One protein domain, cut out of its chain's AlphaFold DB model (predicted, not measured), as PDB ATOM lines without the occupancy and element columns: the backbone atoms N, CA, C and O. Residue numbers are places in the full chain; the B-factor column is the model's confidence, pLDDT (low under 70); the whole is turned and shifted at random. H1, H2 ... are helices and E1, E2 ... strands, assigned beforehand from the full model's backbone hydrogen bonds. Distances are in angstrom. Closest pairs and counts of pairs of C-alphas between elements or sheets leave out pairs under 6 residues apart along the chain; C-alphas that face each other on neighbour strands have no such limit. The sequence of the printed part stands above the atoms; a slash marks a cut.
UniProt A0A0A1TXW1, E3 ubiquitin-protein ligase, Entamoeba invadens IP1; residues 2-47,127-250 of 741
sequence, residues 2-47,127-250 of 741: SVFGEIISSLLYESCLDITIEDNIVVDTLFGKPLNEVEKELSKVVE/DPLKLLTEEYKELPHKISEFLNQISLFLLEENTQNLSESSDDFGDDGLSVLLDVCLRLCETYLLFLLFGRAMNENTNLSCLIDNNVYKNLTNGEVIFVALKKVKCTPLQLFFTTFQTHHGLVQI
ATOM      1  N   SER A   2     494.470 439.289 386.797       81.75
ATOM      2  CA  SER A   2     495.176 440.093 385.795       81.75
ATOM      3  C   SER A   2     494.325 441.319 385.428       81.75
ATOM      4  O   SER A   2     493.130 441.350 385.725       81.75
ATOM      5  N   VAL A   3     494.918 442.313 384.757       81.12
ATOM      6  CA  VAL A   3     494.176 443.480 384.235       81.12
ATOM      7  C   VAL A   3     493.032 443.038 383.314       81.12
ATOM      8  O   VAL A   3     491.959 443.627 383.333       81.12
ATOM      9  N   PHE A   4     493.233 441.966 382.541       82.50
ATOM     10  CA  PHE A   4     492.193 441.425 381.672       82.50
ATOM     11  C   PHE A   4     491.042 440.811 382.479       82.50
ATOM     12  O   PHE A   4     489.885 441.106 382.201       82.50
ATOM     13  N   GLY A   5     491.344 440.036 383.526       81.94
ATOM     14  CA  GLY A   5     490.319 439.495 384.421       81.94
ATOM     15  C   GLY A   5     489.502 440.583 385.130       81.94
ATOM     16  O   GLY A   5     488.296 440.423 385.291       81.94
ATOM     17  N   GLU A   6     490.129 441.700 385.514       83.25
ATOM     18  CA  GLU A   6     489.439 442.857 386.110       83.25
ATOM     19  C   GLU A   6     488.488 443.544 385.124       83.25
ATOM     20  O   GLU A   6     487.378 443.897 385.511       83.25
ATOM     21  N   ILE A   7     488.878 443.668 383.849       83.94
ATOM     22  CA  ILE A   7     488.004 444.205 382.794       83.94
ATOM     23  C   ILE A   7     486.765 443.320 382.631       83.94
ATOM     24  O   ILE A   7     485.652 443.829 382.688       83.94
ATOM     25  N   ILE A   8     486.943 442.001 382.480       84.94
ATOM     26  CA  ILE A   8     485.811 441.070 382.331       84.94
ATOM     27  C   ILE A   8     484.893 441.125 383.554       84.94
ATOM     28  O   ILE A   8     483.679 441.221 383.406       84.94
ATOM     29  N   SER A   9     485.470 441.104 384.759       84.50
ATOM     30  CA  SER A   9     484.696 441.198 385.995       84.50
ATOM     31  C   SER A   9     483.920 442.512 386.093       84.50
ATOM     32  O   SER A   9     482.781 442.464 386.531       84.50
ATOM     33  N   SER A  10     484.484 443.653 385.678       83.88
ATOM     34  CA  SER A  10     483.758 444.934 385.646       83.88
ATOM     35  C   SER A  10     482.568 444.867 384.694       83.88
ATOM     36  O   SER A  10     481.446 445.164 385.094       83.88
ATOM     37  N   LEU A  11     482.805 444.399 383.464       83.50
ATOM     38  CA  LEU A  11     481.783 444.332 382.421       83.50
ATOM     39  C   LEU A  11     480.607 443.440 382.820       83.50
ATOM     40  O   LEU A  11     479.474 443.788 382.519       83.50
ATOM     41  N   LEU A  12     480.847 442.336 383.538       82.50
ATOM     42  CA  LEU A  12     479.788 441.434 384.012       82.50
ATOM     43  C   LEU A  12     478.752 442.118 384.922       82.50
ATOM     44  O   LEU A  12     477.607 441.682 384.948       82.50
ATOM     45  N   TYR A  13     479.124 443.185 385.638       79.19
ATOM     46  CA  TYR A  13     478.211 443.932 386.516       79.19
ATOM     47  C   TYR A  13     477.770 445.289 385.933       79.19
ATOM     48  O   TYR A  13     477.082 446.052 386.617       79.19
ATOM     49  N   GLU A  14     478.156 445.619 384.698       74.06
ATOM     50  CA  GLU A  14     477.738 446.851 384.021       74.06
ATOM     51  C   GLU A  14     476.381 446.667 383.318       74.06
ATOM     52  O   GLU A  14     476.129 445.659 382.657       74.06
ATOM     53  N   SER A  15     475.489 447.653 383.460       56.81
ATOM     54  CA  SER A  15     474.208 447.700 382.749       56.81
ATOM     55  C   SER A  15     474.325 448.552 381.482       56.81
ATOM     56  O   SER A  15     474.765 449.698 381.556       56.81
ATOM     57  N   CYS A  16     473.888 448.004 380.340       53.72
ATOM     58  CA  CYS A  16     473.958 448.604 379.000       53.72
ATOM     59  C   CYS A  16     475.376 448.929 378.496       53.72
ATOM     60  O   CYS A  16     475.933 449.993 378.769       53.72
ATOM     61  N   LEU A  17     475.902 448.058 377.633       58.88
ATOM     62  CA  LEU A  17     477.075 448.343 376.807       58.88
ATOM     63  C   LEU A  17     476.623 448.635 375.368       58.88
ATOM     64  O   LEU A  17     476.364 447.713 374.601       58.88
ATOM     65  N   ASP A  18     476.579 449.915 374.980       51.59
ATOM     66  CA  ASP A  18     476.483 450.348 373.571       51.59
ATOM     67  C   ASP A  18     477.833 450.101 372.869       51.59
ATOM     68  O   ASP A  18     478.558 451.025 372.490       51.59
ATOM     69  N   ILE A  19     478.235 448.836 372.764       54.44
ATOM     70  CA  ILE A  19     479.500 448.438 372.158       54.44
ATOM     71  C   ILE A  19     479.198 447.431 371.057       54.44
ATOM     72  O   ILE A  19     478.830 446.286 371.311       54.44
ATOM     73  N   THR A  20     479.384 447.846 369.807       57.25
ATOM     74  CA  THR A  20     479.399 446.924 368.672       57.25
ATOM     75  C   THR A  20     480.521 445.902 368.866       57.25
ATOM     76  O   THR A  20     481.629 446.273 369.244       57.25
ATOM     77  N   ILE A  21     480.262 444.616 368.585       61.69
ATOM     78  CA  ILE A  21     481.226 443.501 368.763       61.69
ATOM     79  C   ILE A  21     482.609 443.819 368.156       61.69
ATOM     80  O   ILE A  21     483.638 443.385 368.670       61.69
ATOM     81  N   GLU A  22     482.628 444.593 367.071       57.38
ATOM     82  CA  GLU A  22     483.814 444.977 366.299       57.38
ATOM     83  C   GLU A  22     484.722 445.998 367.008       57.38
ATOM     84  O   GLU A  22     485.928 445.964 366.777       57.38
ATOM     85  N   ASP A  23     484.170 446.825 367.906       59.28
ATOM     86  CA  ASP A  23     484.874 447.869 368.675       59.28
ATOM     87  C   ASP A  23     484.884 447.542 370.186       59.28
ATOM     88  O   ASP A  23     484.882 448.424 371.049       59.28
ATOM     89  N   ASN A  24     484.845 446.250 370.529       70.38
ATOM     90  CA  ASN A  24     484.750 445.807 371.913       70.38
ATOM     91  C   ASN A  24     486.119 445.767 372.610       70.38
ATOM     92  O   ASN A  24     487.043 445.086 372.166       70.38
ATOM     93  N   ILE A  25     486.218 446.429 373.769       75.81
ATOM     94  CA  ILE A  25     487.423 446.468 374.614       75.81
ATOM     95  C   ILE A  25     487.975 445.070 374.942       75.81
ATOM     96  O   ILE A  25     489.182 444.898 375.122       75.81
ATOM     97  N   VAL A  26     487.118 444.049 374.979       77.88
ATOM     98  CA  VAL A  26     487.502 442.648 375.178       77.88
ATOM     99  C   VAL A  26     488.281 442.108 373.983       77.88
ATOM    100  O   VAL A  26     489.306 441.459 374.182       77.88
ATOM    101  N   VAL A  27     487.854 442.407 372.754       80.38
ATOM    102  CA  VAL A  27     488.552 442.014 371.517       80.38
ATOM    103  C   VAL A  27     489.919 442.690 371.449       80.38
ATOM    104  O   VAL A  27     490.930 442.012 371.242       80.38
ATOM    105  N   ASP A  28     489.971 443.995 371.715       80.00
ATOM    106  CA  ASP A  28     491.226 444.750 371.751       80.00
ATOM    107  C   ASP A  28     492.182 444.203 372.813       80.00
ATOM    108  O   ASP A  28     493.374 444.023 372.557       80.00
ATOM    109  N   THR A  29     491.675 443.858 373.998       79.94
ATOM    110  CA  THR A  29     492.518 443.316 375.071       79.94
ATOM    111  C   THR A  29     492.955 441.871 374.793       79.94
ATOM    112  O   THR A  29     494.064 441.463 375.169       79.94
ATOM    113  N   LEU A  30     492.129 441.084 374.095       81.12
ATOM    114  CA  LEU A  30     492.466 439.725 373.670       81.12
ATOM    115  C   LEU A  30     493.580 439.726 372.619       81.12
ATOM    116  O   LEU A  30     494.590 439.039 372.820       81.12
ATOM    117  N   PHE A  31     493.435 440.514 371.550       84.31
ATOM    118  CA  PHE A  31     494.266 440.396 370.345       84.31
ATOM    119  C   PHE A  31     495.199 441.579 370.071       84.31
ATOM    120  O   PHE A  31     496.199 441.398 369.381       84.31
ATOM    121  N   GLY A  32     494.901 442.776 370.581       82.88
ATOM    122  CA  GLY A  32     495.662 443.999 370.295       82.88
ATOM    123  C   GLY A  32     495.569 444.481 368.840       82.88
ATOM    124  O   GLY A  32     496.382 445.306 368.424       82.88
ATOM    125  N   LYS A  33     494.623 443.940 368.061       85.50
ATOM    126  CA  LYS A  33     494.339 444.284 366.661       85.50
ATOM    127  C   LYS A  33     492.855 443.998 366.336       85.50
ATOM    128  O   LYS A  33     492.240 443.210 367.059       85.50
ATOM    129  N   PRO A  34     492.297 444.554 365.242       85.62
ATOM    130  CA  PRO A  34     490.891 444.355 364.878       85.62
ATOM    131  C   PRO A  34     490.527 442.885 364.621       85.62
ATOM    132  O   PRO A  34     491.277 442.157 363.962       85.62
ATOM    133  N   LEU A  35     489.332 442.461 365.053       84.56
ATOM    134  CA  LEU A  35     488.869 441.068 364.944       84.56
ATOM    135  C   LEU A  35     488.923 440.524 363.509       84.56
ATOM    136  O   LEU A  35     489.417 439.423 363.287       84.56
ATOM    137  N   ASN A  36     488.489 441.313 362.522       85.50
ATOM    138  CA  ASN A  36     488.473 440.902 361.113       85.50
ATOM    139  C   ASN A  36     489.872 440.519 360.582       85.50
ATOM    140  O   ASN A  36     489.996 439.671 359.694       85.50
ATOM    141  N   GLU A  37     490.937 441.134 361.109       87.75
ATOM    142  CA  GLU A  37     492.313 440.764 360.762       87.75
ATOM    143  C   GLU A  37     492.699 439.425 361.396       87.75
ATOM    144  O   GLU A  37     493.214 438.543 360.705       87.75
ATOM    145  N   VAL A  38     492.366 439.235 362.678       88.12
ATOM    146  CA  VAL A  38     492.592 437.982 363.414       88.12
ATOM    147  C   VAL A  38     491.877 436.811 362.743       88.12
ATOM    148  O   VAL A  38     492.487 435.771 362.507       88.12
ATOM    149  N   GLU A  39     490.607 436.970 362.373       88.00
ATOM    150  CA  GLU A  39     489.821 435.923 361.710       88.00
ATOM    151  C   GLU A  39     490.457 435.497 360.387       88.00
ATOM    152  O   GLU A  39     490.569 434.307 360.087       88.00
ATOM    153  N   LYS A  40     490.946 436.455 359.595       89.00
ATOM    154  CA  LYS A  40     491.614 436.186 358.316       89.00
ATOM    155  C   LYS A  40     492.950 435.453 358.480       89.00
ATOM    156  O   LYS A  40     493.373 434.740 357.560       89.00
ATOM    157  N   GLU A  41     493.635 435.662 359.598       91.56
ATOM    158  CA  GLU A  41     494.881 434.975 359.942       91.56
ATOM    159  C   GLU A  41     494.603 433.562 360.470       91.56
ATOM    160  O   GLU A  41     495.142 432.589 359.938       91.56
ATOM    161  N   LEU A  42     493.707 433.431 361.452       91.31
ATOM    162  CA  LEU A  42     493.442 432.178 362.157       91.31
ATOM    163  C   LEU A  42     492.565 431.192 361.371       91.31
ATOM    164  O   LEU A  42     492.750 429.982 361.508       91.31
ATOM    165  N   SER A  43     491.666 431.664 360.501       87.31
ATOM    166  CA  SER A  43     490.830 430.798 359.643       87.31
ATOM    167  C   SER A  43     491.637 429.904 358.697       87.31
ATOM    168  O   SER A  43     491.136 428.885 358.234       87.31
ATOM    169  N   LYS A  44     492.899 430.251 358.422       87.31
ATOM    170  CA  LYS A  44     493.800 429.479 357.551       87.31
ATOM    171  C   LYS A  44     494.601 428.410 358.291       87.31
ATOM    172  O   LYS A  44     495.303 427.633 357.650       87.31
ATOM    173  N   VAL A  45     494.561 428.410 359.624       90.25
ATOM    174  CA  VAL A  45     495.412 427.551 360.457       90.25
ATOM    175  C   VAL A  45     494.872 426.125 360.513       90.25
ATOM    176  O   VAL A  45     495.640 425.165 360.457       90.25
ATOM    177  N   VAL A  46     493.553 425.983 360.621       90.25
ATOM    178  CA  VAL A  46     492.876 424.689 360.693       90.25
ATOM    179  C   VAL A  46     491.525 424.786 359.995       90.25
ATOM    180  O   VAL A  46     490.724 425.671 360.287       90.25
ATOM    181  N   GLU A  47     491.296 423.873 359.056       87.31
ATOM    182  CA  GLU A  47     490.028 423.773 358.336       87.31
ATOM    183  C   GLU A  47     488.912 423.331 359.297       87.31
ATOM    184  O   GLU A  47     489.146 422.459 360.145       87.31
ATOM    185  N   ASP A 127     496.567 418.630 369.421       89.38
ATOM    186  CA  ASP A 127     496.576 419.702 370.413       89.38
ATOM    187  C   ASP A 127     496.468 421.057 369.690       89.38
ATOM    188  O   ASP A 127     497.386 421.384 368.927       89.38
ATOM    189  N   PRO A 128     495.386 421.841 369.872       92.19
ATOM    190  CA  PRO A 128     495.239 423.140 369.213       92.19
ATOM    191  C   PRO A 128     496.315 424.144 369.648       92.19
ATOM    192  O   PRO A 128     496.648 425.042 368.883       92.19
ATOM    193  N   LEU A 129     496.944 423.957 370.816       93.44
ATOM    194  CA  LEU A 129     498.038 424.823 371.266       93.44
ATOM    195  C   LEU A 129     499.257 424.762 370.340       93.44
ATOM    196  O   LEU A 129     499.991 425.738 370.211       93.44
ATOM    197  N   LYS A 130     499.469 423.624 369.671       93.25
ATOM    198  CA  LYS A 130     500.590 423.433 368.737       93.25
ATOM    199  C   LYS A 130     500.390 424.153 367.406       93.25
ATOM    200  O   LYS A 130     501.327 424.213 366.616       93.25
ATOM    201  N   LEU A 131     499.184 424.655 367.151       92.75
ATOM    202  CA  LEU A 131     498.841 425.392 365.940       92.75
ATOM    203  C   LEU A 131     499.106 426.900 366.074       92.75
ATOM    204  O   LEU A 131     499.059 427.617 365.078       92.75
ATOM    205  N   LEU A 132     499.376 427.386 367.289       92.31
ATOM    206  CA  LEU A 132     499.545 428.808 367.570       92.31
ATOM    207  C   LEU A 132     500.955 429.291 367.219       92.31
ATOM    208  O   LEU A 132     501.961 428.666 367.567       92.31
ATOM    209  N   THR A 133     501.026 430.441 366.553       90.50
ATOM    210  CA  THR A 133     502.274 431.185 366.339       90.50
ATOM    211  C   THR A 133     502.686 431.918 367.619       90.50
ATOM    212  O   THR A 133     501.879 432.070 368.533       90.50
ATOM    213  N   GLU A 134     503.936 432.403 367.682       89.00
ATOM    214  CA  GLU A 134     504.459 433.226 368.796       89.00
ATOM    215  C   GLU A 134     503.515 434.358 369.211       89.00
ATOM    216  O   GLU A 134     503.314 434.600 370.397       89.00
ATOM    217  N   GLU A 135     502.900 435.005 368.226       90.31
ATOM    218  CA  GLU A 135     501.967 436.113 368.414       90.31
ATOM    219  C   GLU A 135     500.723 435.732 369.231       90.31
ATOM    220  O   GLU A 135     500.229 436.538 370.013       90.31
ATOM    221  N   TYR A 136     500.248 434.491 369.107       91.69
ATOM    222  CA  TYR A 136     499.016 434.016 369.742       91.69
ATOM    223  C   TYR A 136     499.257 433.076 370.928       91.69
ATOM    224  O   TYR A 136     498.324 432.436 371.409       91.69
ATOM    225  N   LYS A 137     500.491 432.974 371.433       90.44
ATOM    226  CA  LYS A 137     500.829 432.030 372.512       90.44
ATOM    227  C   LYS A 137     500.128 432.288 373.838       90.44
ATOM    228  O   LYS A 137     499.848 431.335 374.555       90.44
ATOM    229  N   GLU A 138     499.833 433.549 374.143       91.12
ATOM    230  CA  GLU A 138     499.137 433.945 375.376       91.12
ATOM    231  C   GLU A 138     497.613 433.799 375.268       91.12
ATOM    232  O   GLU A 138     496.901 433.858 376.270       91.12
ATOM    233  N   LEU A 139     497.093 433.595 374.054       91.75
ATOM    234  CA  LEU A 139     495.658 433.525 373.794       91.75
ATOM    235  C   LEU A 139     494.934 432.431 374.602       91.75
ATOM    236  O   LEU A 139     493.884 432.740 375.160       91.75
ATOM    237  N   PRO A 140     495.465 431.198 374.743       93.81
ATOM    238  CA  PRO A 140     494.840 430.167 375.569       93.81
ATOM    239  C   PRO A 140     494.664 430.611 377.021       93.81
ATOM    240  O   PRO A 140     493.575 430.476 377.560       93.81
ATOM    241  N   HIS A 141     495.696 431.212 377.628       92.44
ATOM    242  CA  HIS A 141     495.618 431.706 379.004       92.44
ATOM    243  C   HIS A 141     494.552 432.797 379.148       92.44
ATOM    244  O   HIS A 141     493.783 432.780 380.106       92.44
ATOM    245  N   LYS A 142     494.477 433.735 378.193       92.00
ATOM    246  CA  LYS A 142     493.436 434.772 378.206       92.00
ATOM    247  C   LYS A 142     492.034 434.171 378.069       92.00
ATOM    248  O   LYS A 142     491.153 434.553 378.826       92.00
ATOM    249  N   ILE A 143     491.825 433.209 377.165       93.88
ATOM    250  CA  ILE A 143     490.536 432.506 377.020       93.88
ATOM    251  C   ILE A 143     490.152 431.801 378.330       93.88
ATOM    252  O   ILE A 143     489.016 431.932 378.784       93.88
ATOM    253  N   SER A 144     491.093 431.103 378.968       93.19
ATOM    254  CA  SER A 144     490.868 430.458 380.263       93.19
ATOM    255  C   SER A 144     490.507 431.460 381.356       93.19
ATOM    256  O   SER A 144     489.570 431.232 382.117       93.19
ATOM    257  N   GLU A 145     491.216 432.591 381.441       91.69
ATOM    258  CA  GLU A 145     490.894 433.652 382.399       91.69
ATOM    259  C   GLU A 145     489.499 434.234 382.144       91.69
ATOM    260  O   GLU A 145     488.745 434.410 383.100       91.69
ATOM    261  N   PHE A 146     489.124 434.444 380.879       91.19
ATOM    262  CA  PHE A 146     487.793 434.912 380.489       91.19
ATOM    263  C   PHE A 146     486.701 433.943 380.975       91.19
ATOM    264  O   PHE A 146     485.813 434.338 381.732       91.19
ATOM    265  N   LEU A 147     486.795 432.656 380.623       93.69
ATOM    266  CA  LEU A 147     485.800 431.660 381.038       93.69
ATOM    267  C   LEU A 147     485.748 431.461 382.555       93.69
ATOM    268  O   LEU A 147     484.668 431.229 383.097       93.69
ATOM    269  N   ASN A 148     486.880 431.582 383.251       92.69
ATOM    270  CA  ASN A 148     486.912 431.499 384.710       92.69
ATOM    271  C   ASN A 148     486.136 432.656 385.361       92.69
ATOM    272  O   ASN A 148     485.439 432.421 386.346       92.69
ATOM    273  N   GLN A 149     486.222 433.883 384.827       90.56
ATOM    274  CA  GLN A 149     485.441 435.022 385.338       90.56
ATOM    275  C   GLN A 149     483.940 434.838 385.091       90.56
ATOM    276  O   GLN A 149     483.150 435.021 386.015       90.56
ATOM    277  N   ILE A 150     483.552 434.391 383.890       91.31
ATOM    278  CA  ILE A 150     482.151 434.046 383.595       91.31
ATOM    279  C   ILE A 150     481.661 432.952 384.554       91.31
ATOM    280  O   ILE A 150     480.587 433.067 385.134       91.31
ATOM    281  N   SER A 151     482.455 431.901 384.773       92.50
ATOM    282  CA  SER A 151     482.086 430.786 385.653       92.50
ATOM    283  C   SER A 151     481.912 431.217 387.112       92.50
ATOM    284  O   SER A 151     480.988 430.756 387.780       92.50
ATOM    285  N   LEU A 152     482.769 432.114 387.608       90.31
ATOM    286  CA  LEU A 152     482.628 432.701 388.944       90.31
ATOM    287  C   LEU A 152     481.298 433.448 389.077       90.31
ATOM    288  O   LEU A 152     480.520 433.140 389.978       90.31
ATOM    289  N   PHE A 153     481.013 434.346 388.133       89.31
ATOM    290  CA  PHE A 153     479.773 435.118 388.097       89.31
ATOM    291  C   PHE A 153     478.530 434.222 388.043       89.31
ATOM    292  O   PHE A 153     477.631 434.344 388.871       89.31
ATOM    293  N   LEU A 154     478.501 433.245 387.130       88.69
ATOM    294  CA  LEU A 154     477.366 432.331 386.973       88.69
ATOM    295  C   LEU A 154     477.073 431.515 388.237       88.69
ATOM    296  O   LEU A 154     475.910 431.208 388.526       88.69
ATOM    297  N   LEU A 155     478.113 431.130 388.980       83.56
ATOM    298  CA  LEU A 155     477.945 430.397 390.229       83.56
ATOM    299  C   LEU A 155     477.415 431.309 391.343       83.56
ATOM    300  O   LEU A 155     476.538 430.884 392.093       83.56
ATOM    301  N   GLU A 156     477.907 432.549 391.432       83.31
ATOM    302  CA  GLU A 156     477.400 433.556 392.370       83.31
ATOM    303  C   GLU A 156     475.911 433.823 392.133       83.31
ATOM    304  O   GLU A 156     475.111 433.645 393.055       83.31
ATOM    305  N   GLU A 157     475.518 434.110 390.893       76.38
ATOM    306  CA  GLU A 157     474.119 434.310 390.499       76.38
ATOM    307  C   GLU A 157     473.252 433.083 390.821       76.38
ATOM    308  O   GLU A 157     472.156 433.205 391.364       76.38
ATOM    309  N   ASN A 158     473.758 431.863 390.605       69.94
ATOM    310  CA  ASN A 158     473.016 430.644 390.952       69.94
ATOM    311  C   ASN A 158     472.769 430.454 392.453       69.94
ATOM    312  O   ASN A 158     471.812 429.756 392.831       69.94
ATOM    313  N   THR A 159     473.647 431.000 393.300       64.94
ATOM    314  CA  THR A 159     473.520 430.933 394.763       64.94
ATOM    315  C   THR A 159     472.603 432.009 395.331       64.94
ATOM    316  O   THR A 159     472.014 431.804 396.394       64.94
ATOM    317  N   GLN A 160     472.441 433.129 394.627       63.84
ATOM    318  CA  GLN A 160     471.508 434.174 395.012       63.84
ATOM    319  C   GLN A 160     470.093 433.737 394.592       63.84
ATOM    320  O   GLN A 160     469.816 433.498 393.423       63.84
ATOM    321  N   ASN A 161     469.177 433.563 395.554       49.41
ATOM    322  CA  ASN A 161     467.756 433.295 395.282       49.41
ATOM    323  C   ASN A 161     467.079 434.569 394.744       49.41
ATOM    324  O   ASN A 161     466.218 435.145 395.414       49.41
ATOM    325  N   LEU A 162     467.507 435.058 393.584       48.53
ATOM    326  CA  LEU A 162     466.826 436.148 392.906       48.53
ATOM    327  C   LEU A 162     465.471 435.617 392.427       48.53
ATOM    328  O   LEU A 162     465.380 434.598 391.744       48.53
ATOM    329  N   SER A 163     464.410 436.266 392.901       42.09
ATOM    330  CA  SER A 163     463.024 436.017 392.510       42.09
ATOM    331  C   SER A 163     462.845 436.134 390.994       42.09
ATOM    332  O   SER A 163     463.607 436.852 390.356       42.09
ATOM    333  N   GLU A 164     461.806 435.476 390.469       44.62
ATOM    334  CA  GLU A 164     461.361 435.319 389.065       44.62
ATOM    335  C   GLU A 164     461.151 436.610 388.232       44.62
ATOM    336  O   GLU A 164     460.263 436.679 387.390       44.62
ATOM    337  N   SER A 165     461.934 437.664 388.429       41.00
ATOM    338  CA  SER A 165     461.772 438.943 387.747       41.00
ATOM    339  C   SER A 165     463.083 439.407 387.121       41.00
ATOM    340  O   SER A 165     463.784 440.256 387.665       41.00
ATOM    341  N   SER A 166     463.398 438.858 385.958       42.38
ATOM    342  CA  SER A 166     463.796 439.666 384.802       42.38
ATOM    343  C   SER A 166     463.605 438.814 383.554       42.38
ATOM    344  O   SER A 166     464.258 437.790 383.364       42.38
ATOM    345  N   ASP A 167     462.613 439.205 382.758       43.69
ATOM    346  CA  ASP A 167     462.513 438.811 381.360       43.69
ATOM    347  C   ASP A 167     463.840 439.160 380.674       43.69
ATOM    348  O   ASP A 167     464.295 440.285 380.852       43.69
ATOM    349  N   ASP A 168     464.418 438.186 379.961       50.75
ATOM    350  CA  ASP A 168     465.603 438.243 379.087       50.75
ATOM    351  C   ASP A 168     466.756 439.166 379.545       50.75
ATOM    352  O   ASP A 168     466.635 440.389 379.586       50.75
ATOM    353  N   PHE A 169     467.951 438.600 379.752       55.12
ATOM    354  CA  PHE A 169     469.219 439.342 379.898       55.12
ATOM    355  C   PHE A 169     469.636 440.084 378.599       55.12
ATOM    356  O   PHE A 169     470.806 440.131 378.238       55.12
ATOM    357  N   GLY A 170     468.680 440.648 377.857       50.59
ATOM    358  CA  GLY A 170     468.816 441.101 376.477       50.59
ATOM    359  C   GLY A 170     469.918 442.127 376.232       50.59
ATOM    360  O   GLY A 170     470.416 442.162 375.118       50.59
ATOM    361  N   ASP A 171     470.355 442.873 377.254       55.31
ATOM    362  CA  ASP A 171     471.402 443.905 377.147       55.31
ATOM    363  C   ASP A 171     472.331 443.969 378.386       55.31
ATOM    364  O   ASP A 171     472.868 445.032 378.726       55.31
ATOM    365  N   ASP A 172     472.499 442.862 379.118       74.56
ATOM    366  CA  ASP A 172     473.414 442.816 380.265       74.56
ATOM    367  C   ASP A 172     474.864 442.489 379.853       74.56
ATOM    368  O   ASP A 172     475.148 442.011 378.749       74.56
ATOM    369  N   GLY A 173     475.815 442.761 380.748       80.25
ATOM    370  CA  GLY A 173     477.228 442.492 380.497       80.25
ATOM    371  C   GLY A 173     477.533 441.032 380.151       80.25
ATOM    372  O   GLY A 173     478.393 440.767 379.310       80.25
ATOM    373  N   LEU A 174     476.817 440.073 380.750       85.12
ATOM    374  CA  LEU A 174     476.985 438.648 380.469       85.12
ATOM    375  C   LEU A 174     476.615 438.314 379.015       85.12
ATOM    376  O   LEU A 174     477.397 437.655 378.327       85.12
ATOM    377  N   SER A 175     475.458 438.782 378.550       84.62
ATOM    378  CA  SER A 175     474.949 438.588 377.191       84.62
ATOM    379  C   SER A 175     475.939 439.107 376.147       84.62
ATOM    380  O   SER A 175     476.377 438.352 375.276       84.62
ATOM    381  N   VAL A 176     476.428 440.342 376.321       83.12
ATOM    382  CA  VAL A 176     477.419 440.961 375.420       83.12
ATOM    383  C   VAL A 176     478.721 440.155 375.368       83.12
ATOM    384  O   VAL A 176     479.279 439.918 374.295       83.12
ATOM    385  N   LEU A 177     479.225 439.705 376.520       87.75
ATOM    386  CA  LEU A 177     480.454 438.910 376.587       87.75
ATOM    387  C   LEU A 177     480.301 437.535 375.923       87.75
ATOM    388  O   LEU A 177     481.240 437.044 375.288       87.75
ATOM    389  N   LEU A 178     479.133 436.912 376.051       90.25
ATOM    390  CA  LEU A 178     478.828 435.634 375.413       90.25
ATOM    391  C   LEU A 178     478.629 435.776 373.904       90.25
ATOM    392  O   LEU A 178     479.108 434.916 373.166       90.25
ATOM    393  N   ASP A 179     478.037 436.872 373.430       87.31
ATOM    394  CA  ASP A 179     477.962 437.190 372.000       87.31
ATOM    395  C   ASP A 179     479.352 437.381 371.386       87.31
ATOM    396  O   ASP A 179     479.636 436.875 370.295       87.31
ATOM    397  N   VAL A 180     480.271 438.024 372.119       86.94
ATOM    398  CA  VAL A 180     481.688 438.067 371.731       86.94
ATOM    399  C   VAL A 180     482.250 436.646 371.643       86.94
ATOM    400  O   VAL A 180     482.861 436.297 370.635       86.94
ATOM    401  N   CYS A 181     482.019 435.788 372.642       91.19
ATOM    402  CA  CYS A 181     482.510 434.406 372.619       91.19
ATOM    403  C   CYS A 181     481.947 433.597 371.438       91.19
ATOM    404  O   CYS A 181     482.692 432.852 370.794       91.19
ATOM    405  N   LEU A 182     480.662 433.767 371.122       90.94
ATOM    406  CA  LEU A 182     479.998 433.153 369.975       90.94
ATOM    407  C   LEU A 182     480.632 433.603 368.658       90.94
ATOM    408  O   LEU A 182     480.999 432.751 367.846       90.94
ATOM    409  N   ARG A 183     480.850 434.913 368.476       88.56
ATOM    410  CA  ARG A 183     481.518 435.449 367.282       88.56
ATOM    411  C   ARG A 183     482.939 434.908 367.145       88.56
ATOM    412  O   ARG A 183     483.332 434.486 366.061       88.56
ATOM    413  N   LEU A 184     483.699 434.848 368.240       90.00
ATOM    414  CA  LEU A 184     485.045 434.267 368.232       90.00
ATOM    415  C   LEU A 184     485.025 432.782 367.839       90.00
ATOM    416  O   LEU A 184     485.889 432.335 367.082       90.00
ATOM    417  N   CYS A 185     484.030 432.018 368.294       91.50
ATOM    418  CA  CYS A 185     483.875 430.604 367.946       91.50
ATOM    419  C   CYS A 185     483.543 430.353 366.465       91.50
ATOM    420  O   CYS A 185     483.650 429.212 366.014       91.50
ATOM    421  N   GLU A 186     483.218 431.375 365.668       88.31
ATOM    422  CA  GLU A 186     483.098 431.215 364.212       88.31
ATOM    423  C   GLU A 186     484.450 430.892 363.552       88.31
ATOM    424  O   GLU A 186     484.505 430.254 362.497       88.31
ATOM    425  N   THR A 187     485.562 431.248 364.204       90.94
ATOM    426  CA  THR A 187     486.897 430.783 363.819       90.94
ATOM    427  C   THR A 187     487.181 429.420 364.450       90.94
ATOM    428  O   THR A 187     487.300 429.298 365.669       90.94
ATOM    429  N   TYR A 188     487.395 428.389 363.626       91.12
ATOM    430  CA  TYR A 188     487.511 427.009 364.115       91.12
ATOM    431  C   TYR A 188     488.654 426.780 365.117       91.12
ATOM    432  O   TYR A 188     488.492 426.025 366.074       91.12
ATOM    433  N   LEU A 189     489.796 427.462 364.960       93.50
ATOM    434  CA  LEU A 189     490.873 427.383 365.952       93.50
ATOM    435  C   LEU A 189     490.430 427.913 367.321       93.50
ATOM    436  O   LEU A 189     490.712 427.283 368.337       93.50
ATOM    437  N   LEU A 190     489.731 429.052 367.349       94.12
ATOM    438  CA  LEU A 190     489.219 429.642 368.584       94.12
ATOM    439  C   LEU A 190     488.150 428.742 369.199       94.12
ATOM    440  O   LEU A 190     488.227 428.466 370.389       94.12
ATOM    441  N   PHE A 191     487.242 428.189 368.393       93.94
ATOM    442  CA  PHE A 191     486.287 427.170 368.837       93.94
ATOM    443  C   PHE A 191     486.975 425.986 369.540       93.94
ATOM    444  O   PHE A 191     486.558 425.581 370.624       93.94
ATOM    445  N   LEU A 192     488.073 425.459 368.984       94.00
ATOM    446  CA  LEU A 192     488.843 424.383 369.621       94.00
ATOM    447  C   LEU A 192     489.521 424.833 370.927       94.00
ATOM    448  O   LEU A 192     489.599 424.050 371.874       94.00
ATOM    449  N   LEU A 193     490.011 426.075 370.996       95.56
ATOM    450  CA  LEU A 193     490.621 426.635 372.208       95.56
ATOM    451  C   LEU A 193     489.592 426.885 373.315       95.56
ATOM    452  O   LEU A 193     489.848 426.509 374.455       95.56
ATOM    453  N   PHE A 194     488.424 427.441 372.989       96.38
ATOM    454  CA  PHE A 194     487.311 427.563 373.930       96.38
ATOM    455  C   PHE A 194     486.847 426.183 374.392       96.38
ATOM    456  O   PHE A 194     486.744 425.953 375.591       96.38
ATOM    457  N   GLY A 195     486.678 425.223 373.475       95.19
ATOM    458  CA  GLY A 195     486.350 423.841 373.823       95.19
ATOM    459  C   GLY A 195     487.365 423.226 374.791       95.19
ATOM    460  O   GLY A 195     486.985 422.580 375.761       95.19
ATOM    461  N   ARG A 196     488.665 423.489 374.606       95.00
ATOM    462  CA  ARG A 196     489.701 423.092 375.571       95.00
ATOM    463  C   ARG A 196     489.520 423.783 376.926       95.00
ATOM    464  O   ARG A 196     489.507 423.087 377.937       95.00
ATOM    465  N   ALA A 197     489.368 425.106 376.946       96.38
ATOM    466  CA  ALA A 197     489.232 425.897 378.168       96.38
ATOM    467  C   ALA A 197     487.957 425.555 378.967       96.38
ATOM    468  O   ALA A 197     487.958 425.591 380.198       96.38
ATOM    469  N   MET A 198     486.895 425.112 378.288       96.38
ATOM    470  CA  MET A 198     485.685 424.555 378.904       96.38
ATOM    471  C   MET A 198     485.966 423.286 379.726       96.38
ATOM    472  O   MET A 198     485.239 423.001 380.668       96.38
ATOM    473  N   ASN A 199     487.023 422.527 379.420       95.56
ATOM    474  CA  ASN A 199     487.412 421.335 380.185       95.56
ATOM    475  C   ASN A 199     488.453 421.624 381.277       95.56
ATOM    476  O   ASN A 199     488.923 420.697 381.938       95.56
ATOM    477  N   GLU A 200     488.864 422.879 381.461       95.38
ATOM    478  CA  GLU A 200     489.832 423.228 382.496       95.38
ATOM    479  C   GLU A 200     489.173 423.248 383.871       95.38
ATOM    480  O   GLU A 200     488.084 423.795 384.046       95.38
ATOM    481  N   ASN A 201     489.847 422.640 384.848       94.25
ATOM    482  CA  ASN A 201     489.371 422.587 386.223       94.25
ATOM    483  C   ASN A 201     489.422 423.973 386.864       94.25
ATOM    484  O   ASN A 201     490.439 424.665 386.822       94.25
ATOM    485  N   THR A 202     488.352 424.301 387.567       90.94
ATOM    486  CA  THR A 202     488.261 425.443 388.470       90.94
ATOM    487  C   THR A 202     488.418 424.965 389.919       90.94
ATOM    488  O   THR A 202     488.420 423.766 390.207       90.94
ATOM    489  N   ASN A 203     488.498 425.903 390.865       91.00
ATOM    490  CA  ASN A 203     488.399 425.598 392.301       91.00
ATOM    491  C   ASN A 203     486.946 425.656 392.813       91.00
ATOM    492  O   ASN A 203     486.713 425.701 394.022       91.00
ATOM    493  N   LEU A 204     485.969 425.692 391.903       92.06
ATOM    494  CA  LEU A 204     484.558 425.855 392.228       92.06
ATOM    495  C   LEU A 204     483.907 424.525 392.591       92.06
ATOM    496  O   LEU A 204     484.401 423.437 392.278       92.06
ATOM    497  N   SER A 205     482.803 424.621 393.327       92.38
ATOM    498  CA  SER A 205     482.009 423.481 393.777       92.38
ATOM    499  C   SER A 205     480.528 423.836 393.759       92.38
ATOM    500  O   SER A 205     480.169 424.983 394.013       92.38
ATOM    501  N   CYS A 206     479.666 422.851 393.518       90.56
ATOM    502  CA  CYS A 206     478.216 423.027 393.558       90.56
ATOM    503  C   CYS A 206     477.523 421.840 394.238       90.56
ATOM    504  O   CYS A 206     478.098 420.759 394.392       90.56
ATOM    505  N   LEU A 207     476.271 422.056 394.646       89.19
ATOM    506  CA  LEU A 207     475.377 421.026 395.171       89.19
ATOM    507  C   LEU A 207     474.275 420.752 394.140       89.19
ATOM    508  O   LEU A 207     473.574 421.681 393.735       89.19
ATOM    509  N   ILE A 208     474.108 419.494 393.738       88.00
ATOM    510  CA  ILE A 208     473.046 419.049 392.822       88.00
ATOM    511  C   ILE A 208     472.443 417.777 393.405       88.00
ATOM    512  O   ILE A 208     473.186 416.854 393.716       88.00
ATOM    513  N   ASP A 209     471.126 417.758 393.610       80.00
ATOM    514  CA  ASP A 209     470.389 416.640 394.224       80.00
ATOM    515  C   ASP A 209     471.109 416.008 395.438       80.00
ATOM    516  O   ASP A 209     471.349 414.807 395.525       80.00
ATOM    517  N   ASN A 210     471.529 416.860 396.383       83.62
ATOM    518  CA  ASN A 210     472.289 416.502 397.593       83.62
ATOM    519  C   ASN A 210     473.722 415.971 397.376       83.62
ATOM    520  O   ASN A 210     474.422 415.698 398.353       83.62
ATOM    521  N   ASN A 211     474.202 415.888 396.135       88.19
ATOM    522  CA  ASN A 211     475.570 415.505 395.799       88.19
ATOM    523  C   ASN A 211     476.463 416.739 395.646       88.19
ATOM    524  O   ASN A 211     476.134 417.699 394.946       88.19
ATOM    525  N   VAL A 212     477.617 416.717 396.320       93.62
ATOM    526  CA  VAL A 212     478.609 417.797 396.256       93.62
ATOM    527  C   VAL A 212     479.620 417.491 395.160       93.62
ATOM    528  O   VAL A 212     480.439 416.579 395.296       93.62
ATOM    529  N   TYR A 213     479.614 418.306 394.114       94.44
ATOM    530  CA  TYR A 213     480.586 418.251 393.032       94.44
ATOM    531  C   TYR A 213     481.683 419.279 393.290       94.44
ATOM    532  O   TYR A 213     481.407 420.464 393.458       94.44
ATOM    533  N   LYS A 214     482.932 418.816 393.351       94.81
ATOM    534  CA  LYS A 214     484.123 419.656 393.546       94.81
ATOM    535  C   LYS A 214     484.957 419.711 392.277       94.81
ATOM    536  O   LYS A 214     484.851 418.802 391.447       94.81
ATOM    537  N   ASN A 215     485.812 420.730 392.199       94.44
ATOM    538  CA  ASN A 215     486.746 420.973 391.101       94.44
ATOM    539  C   ASN A 215     486.028 420.942 389.748       94.44
ATOM    540  O   ASN A 215     486.397 420.170 388.867       94.44
ATOM    541  N   LEU A 216     484.934 421.700 389.643       95.94
ATOM    542  CA  LEU A 216     484.133 421.767 388.422       95.94
ATOM    543  C   LEU A 216     484.990 422.269 387.259       95.94
ATOM    544  O   LEU A 216     485.807 423.169 387.460       95.94
ATOM    545  N   THR A 217     484.784 421.756 386.050       97.06
ATOM    546  CA  THR A 217     485.314 422.431 384.858       97.06
ATOM    547  C   THR A 217     484.484 423.671 384.520       97.06
ATOM    548  O   THR A 217     483.338 423.787 384.960       97.06
ATOM    549  N   ASN A 218     485.017 424.597 383.719       95.94
ATOM    550  CA  ASN A 218     484.240 425.748 383.231       95.94
ATOM    551  C   ASN A 218     482.937 425.315 382.527       95.94
ATOM    552  O   ASN A 218     481.871 425.883 382.758       95.94
ATOM    553  N   GLY A 219     482.996 424.254 381.719       95.38
ATOM    554  CA  GLY A 219     481.832 423.695 381.038       95.38
ATOM    555  C   GLY A 219     480.811 423.094 381.999       95.38
ATOM    556  O   GLY A 219     479.612 423.243 381.780       95.38
ATOM    557  N   GLU A 220     481.260 422.467 383.086       95.69
ATOM    558  CA  GLU A 220     480.364 421.965 384.129       95.69
ATOM    559  C   GLU A 220     479.692 423.095 384.911       95.69
ATOM    560  O   GLU A 220     478.502 422.998 385.198       95.69
ATOM    561  N   VAL A 221     480.405 424.186 385.207       94.19
ATOM    562  CA  VAL A 221     479.809 425.369 385.849       94.19
ATOM    563  C   VAL A 221     478.718 425.970 384.964       94.19
ATOM    564  O   VAL A 221     477.604 426.191 385.438       94.19
ATOM    565  N   ILE A 222     479.008 426.171 383.675       93.06
ATOM    566  CA  ILE A 222     478.035 426.693 382.707       93.06
ATOM    567  C   ILE A 222     476.826 425.755 382.590       93.06
ATOM    568  O   ILE A 222     475.688 426.215 382.655       93.06
ATOM    569  N   PHE A 223     477.047 424.441 382.491       92.94
ATOM    570  CA  PHE A 223     475.968 423.449 382.439       92.94
ATOM    571  C   PHE A 223     475.037 423.524 383.658       92.94
ATOM    572  O   PHE A 223     473.811 423.499 383.514       92.94
ATOM    573  N   VAL A 224     475.605 423.653 384.859       90.12
ATOM    574  CA  VAL A 224     474.828 423.807 386.096       90.12
ATOM    575  C   VAL A 224     474.071 425.129 386.111       90.12
ATOM    576  O   VAL A 224     472.939 425.178 386.597       90.12
ATOM    577  N   ALA A 225     474.668 426.187 385.564       87.81
ATOM    578  CA  ALA A 225     474.085 427.515 385.587       87.81
ATOM    579  C   ALA A 225     472.873 427.683 384.665       87.81
ATOM    580  O   ALA A 225     471.936 428.403 385.018       87.81
ATOM    581  N   LEU A 226     472.861 426.971 383.536       87.19
ATOM    582  CA  LEU A 226     471.812 427.035 382.513       87.19
ATOM    583  C   LEU A 226     470.402 426.680 383.013       87.19
ATOM    584  O   LEU A 226     469.430 427.082 382.387       87.19
ATOM    585  N   LYS A 227     470.260 425.971 384.142       81.06
ATOM    586  CA  LYS A 227     468.932 425.666 384.712       81.06
ATOM    587  C   LYS A 227     468.236 426.880 385.342       81.06
ATOM    588  O   LYS A 227     467.033 426.846 385.561       81.06
ATOM    589  N   LYS A 228     468.996 427.914 385.725       78.31
ATOM    590  CA  LYS A 228     468.467 429.120 386.390       78.31
ATOM    591  C   LYS A 228     468.688 430.387 385.576       78.31
ATOM    592  O   LYS A 228     467.834 431.266 385.575       78.31
ATOM    593  N   VAL A 229     469.840 430.499 384.915       75.12
ATOM    594  CA  VAL A 229     470.234 431.707 384.185       75.12
ATOM    595  C   VAL A 229     469.614 431.673 382.790       75.12
ATOM    596  O   VAL A 229     470.095 430.968 381.904       75.12
ATOM    597  N   LYS A 230     468.543 432.447 382.595       72.38
ATOM    598  CA  LYS A 230     467.841 432.584 381.311       72.38
ATOM    599  C   LYS A 230     468.560 433.574 380.389       72.38
ATOM    600  O   LYS A 230     468.118 434.702 380.211       72.38
ATOM    601  N   CYS A 231     469.696 433.158 379.837       79.12
ATOM    602  CA  CYS A 231     470.500 433.948 378.905       79.12
ATOM    603  C   CYS A 231     470.623 433.196 377.572       79.12
ATOM    604  O   CYS A 231     471.302 432.167 377.493       79.12
ATOM    605  N   THR A 232     469.972 433.704 376.521       84.94
ATOM    606  CA  THR A 232     469.974 433.065 375.194       84.94
ATOM    607  C   THR A 232     471.399 432.865 374.644       84.94
ATOM    608  O   THR A 232     471.726 431.737 374.255       84.94
ATOM    609  N   PRO A 233     472.309 433.864 374.691       88.94
ATOM    610  CA  PRO A 233     473.709 433.659 374.310       88.94
ATOM    611  C   PRO A 233     474.435 432.571 375.109       88.94
ATOM    612  O   PRO A 233     475.260 431.855 374.545       88.94
ATOM    613  N   LEU A 234     474.116 432.375 376.396       90.06
ATOM    614  CA  LEU A 234     474.750 431.341 377.229       90.06
ATOM    615  C   LEU A 234     474.377 429.942 376.745       90.06
ATOM    616  O   LEU A 234     475.239 429.069 376.603       90.06
ATOM    617  N   GLN A 235     473.090 429.743 376.462       88.88
ATOM    618  CA  GLN A 235     472.580 428.494 375.915       88.88
ATOM    619  C   GLN A 235     473.182 428.214 374.534       88.88
ATOM    620  O   GLN A 235     473.672 427.109 374.289       88.88
ATOM    621  N   LEU A 236     473.209 429.211 373.645       89.75
ATOM    622  CA  LEU A 236     473.824 429.089 372.320       89.75
ATOM    623  C   LEU A 236     475.322 428.780 372.413       89.75
ATOM    624  O   LEU A 236     475.829 427.928 371.678       89.75
ATOM    625  N   PHE A 237     476.034 429.425 373.336       92.75
ATOM    626  CA  PHE A 237     477.460 429.200 373.539       92.75
ATOM    627  C   PHE A 237     477.733 427.759 373.974       92.75
ATOM    628  O   PHE A 237     478.553 427.076 373.360       92.75
ATOM    629  N   PHE A 238     476.998 427.249 374.966       92.44
ATOM    630  CA  PHE A 238     477.150 425.866 375.417       92.44
ATOM    631  C   PHE A 238     476.791 424.848 374.321       92.44
ATOM    632  O   PHE A 238     477.560 423.920 374.046       92.44
ATOM    633  N   THR A 239     475.648 425.036 373.656       88.69
ATOM    634  CA  THR A 239     475.147 424.110 372.625       88.69
ATOM    635  C   THR A 239     476.006 424.112 371.354       88.69
ATOM    636  O   THR A 239     476.132 423.078 370.696       88.69
ATOM    637  N   THR A 240     476.719 425.205 371.047       88.56
ATOM    638  CA  THR A 240     477.658 425.273 369.911       88.56
ATOM    639  C   THR A 240     478.723 424.169 369.966       88.56
ATOM    640  O   THR A 240     479.045 423.553 368.941       88.56
ATOM    641  N   PHE A 241     479.229 423.832 371.158       89.25
ATOM    642  CA  PHE A 241     480.225 422.765 371.325       89.25
ATOM    643  C   PHE A 241     479.651 421.355 371.165       89.25
ATOM    644  O   PHE A 241     480.396 420.424 370.854       89.25
ATOM    645  N   GLN A 242     478.336 421.180 371.309       81.31
ATOM    646  CA  GLN A 242     477.681 419.877 371.169       81.31
ATOM    647  C   GLN A 242     477.687 419.374 369.719       81.31
ATOM    648  O   GLN A 242     477.636 418.167 369.487       81.31
ATOM    649  N   THR A 243     477.883 420.268 368.740       74.25
ATOM    650  CA  THR A 243     478.146 419.895 367.334       74.25
ATOM    651  C   THR A 243     479.408 419.035 367.169       74.25
ATOM    652  O   THR A 243     479.556 418.305 366.188       74.25
ATOM    653  N   HIS A 244     480.320 419.086 368.144       78.56
ATOM    654  CA  HIS A 244     481.506 418.246 368.238       78.56
ATOM    655  C   HIS A 244     481.418 417.350 369.475       78.56
ATOM    656  O   HIS A 244     482.037 417.629 370.500       78.56
ATOM    657  N   HIS A 245     480.696 416.228 369.362       73.00
ATOM    658  CA  HIS A 245     480.610 415.234 370.440       73.00
ATOM    659  C   HIS A 245     481.984 414.921 371.048       73.00
ATOM    660  O   HIS A 245     482.910 414.526 370.330       73.00
ATOM    661  N   GLY A 246     482.087 415.098 372.367       76.31
ATOM    662  CA  GLY A 246     483.295 414.850 373.151       76.31
ATOM    663  C   GLY A 246     484.261 416.031 373.278       76.31
ATOM    664  O   GLY A 246     485.242 415.889 374.007       76.31
ATOM    665  N   LEU A 247     484.008 417.173 372.616       87.56
ATOM    666  CA  LEU A 247     484.847 418.368 372.757       87.56
ATOM    667  C   LEU A 247     484.719 418.991 374.149       87.56
ATOM    668  O   LEU A 247     485.738 419.305 374.746       87.56
ATOM    669  N   VAL A 248     483.499 419.134 374.669       91.06
ATOM    670  CA  VAL A 248     483.237 419.532 376.061       91.06
ATOM    671  C   VAL A 248     482.740 418.307 376.817       91.06
ATOM    672  O   VAL A 248     481.797 417.645 376.380       91.06
ATOM    673  N   GLN A 249     483.401 417.982 377.924       89.94
ATOM    674  CA  GLN A 249     483.094 416.820 378.748       89.94
ATOM    675  C   GLN A 249     482.417 417.260 380.039       89.94
ATOM    676  O   GLN A 249     482.938 418.081 380.788       89.94
ATOM    677  N   ILE A 250     481.259 416.664 380.291       93.50
ATOM    678  CA  ILE A 250     480.467 416.857 381.500       93.50
ATOM    679  C   ILE A 250     480.392 415.502 382.201       93.50
ATOM    680  O   ILE A 250     480.144 414.488 381.538       93.50
TER     681      ILE A 250
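What this domain is: This is residues 2 to 47 and 127 to 250 of the 741 residues of the protein "E3 ubiquitin-protein ligase" of Entamoeba invadens IP1 (UniProt A0A0A1TXW1). A compact cluster of crossed helices is built along one long helix, H5: H1 packs on one side of it, H7 and H8 on another, and H6 and H9 lie side by side as a further layer. The small strand hairpin E1 and E2 lies at one end of the cluster, near H8, while H2, H3 and H4 gather toward the other end. The printed part has 170 residues, in the order H1 to H7, E1, E2, H8, H9, with an antiparallel sheet E1 - E2; the class is mostly helix. The radius of gyration of the C-alphas is 15.9 A, and the spans are 46 by 36 by 30 A.

How they stand to each other: Look first at E1, residues 205 to 208, and E2, residues 211 to 214, an antiparallel hairpin with N 206 and O 213 at 3.0 A and N 211 and O 208 at 2.8 A. E1 and H8, residues 218 to 225, are near each other. H8 touches H5, residues 139 to 159, at a shallow tilt of 22 degrees, the same way; the closest C-alphas are Ser 151 and Val 221, 5.9 A. With residues 140 to 147 alone, H5 touches H7, residues 188 to 198, at a steep tilt of 48 degrees, closest at C-alphas 144 and 197, 5.3 A. H1, residues 3 to 12, touches H5 at C-alphas 5 and 145, 6.2 A. H6, residues 173 to 185, touches H9, residues 232 to 242, at a shallow tilt of 30 degrees, closest at C-alphas 178 and 233, 5.6 A. H2, residues 25 to 31, only just touches H1, with 3 pairs of C-alphas within 8 A, the closest being 4 and 29 at 6.9 A; the two form a helical hairpin. H3, residues 35 to 42, is close to H2 but not clearly touching, at C-alphas 27 and 35, 6.6 A. H4, residues 128 to 131, touches H7 at C-alphas 128 and 193, 6.5 A. H1, H2, H3, H5, H6, H7 and H8 have every O i to N i+4 pair within hydrogen-bond range, H9 has 5 of 7, and H4 is too short for such a pair.

Where its parts are: Find C-alpha 3 at (494.176, 443.480, 384.235), where H1 begins its 14.5 A. H5 runs 30.6 A from C-alpha 139 at (495.658, 433.525, 373.794). H6 spans 18.5 A and H7 15.1 A. H9 runs 15.8 A to C-alpha 242 at (477.681, 419.877, 371.169).

The domain as a whole: The farthest C-alphas, Glu 37 and Asn 210, are 48.4 A apart. Residues 48 to 126 are not printed, and C-alphas 47 and 127 stand 14.3 A apart across the cut. Of the links printed whole, H1 to H2 and H5 to H6 are long. In the B-factor column, pLDDT is under 70 at residues 15 to 23 and 158 to 171.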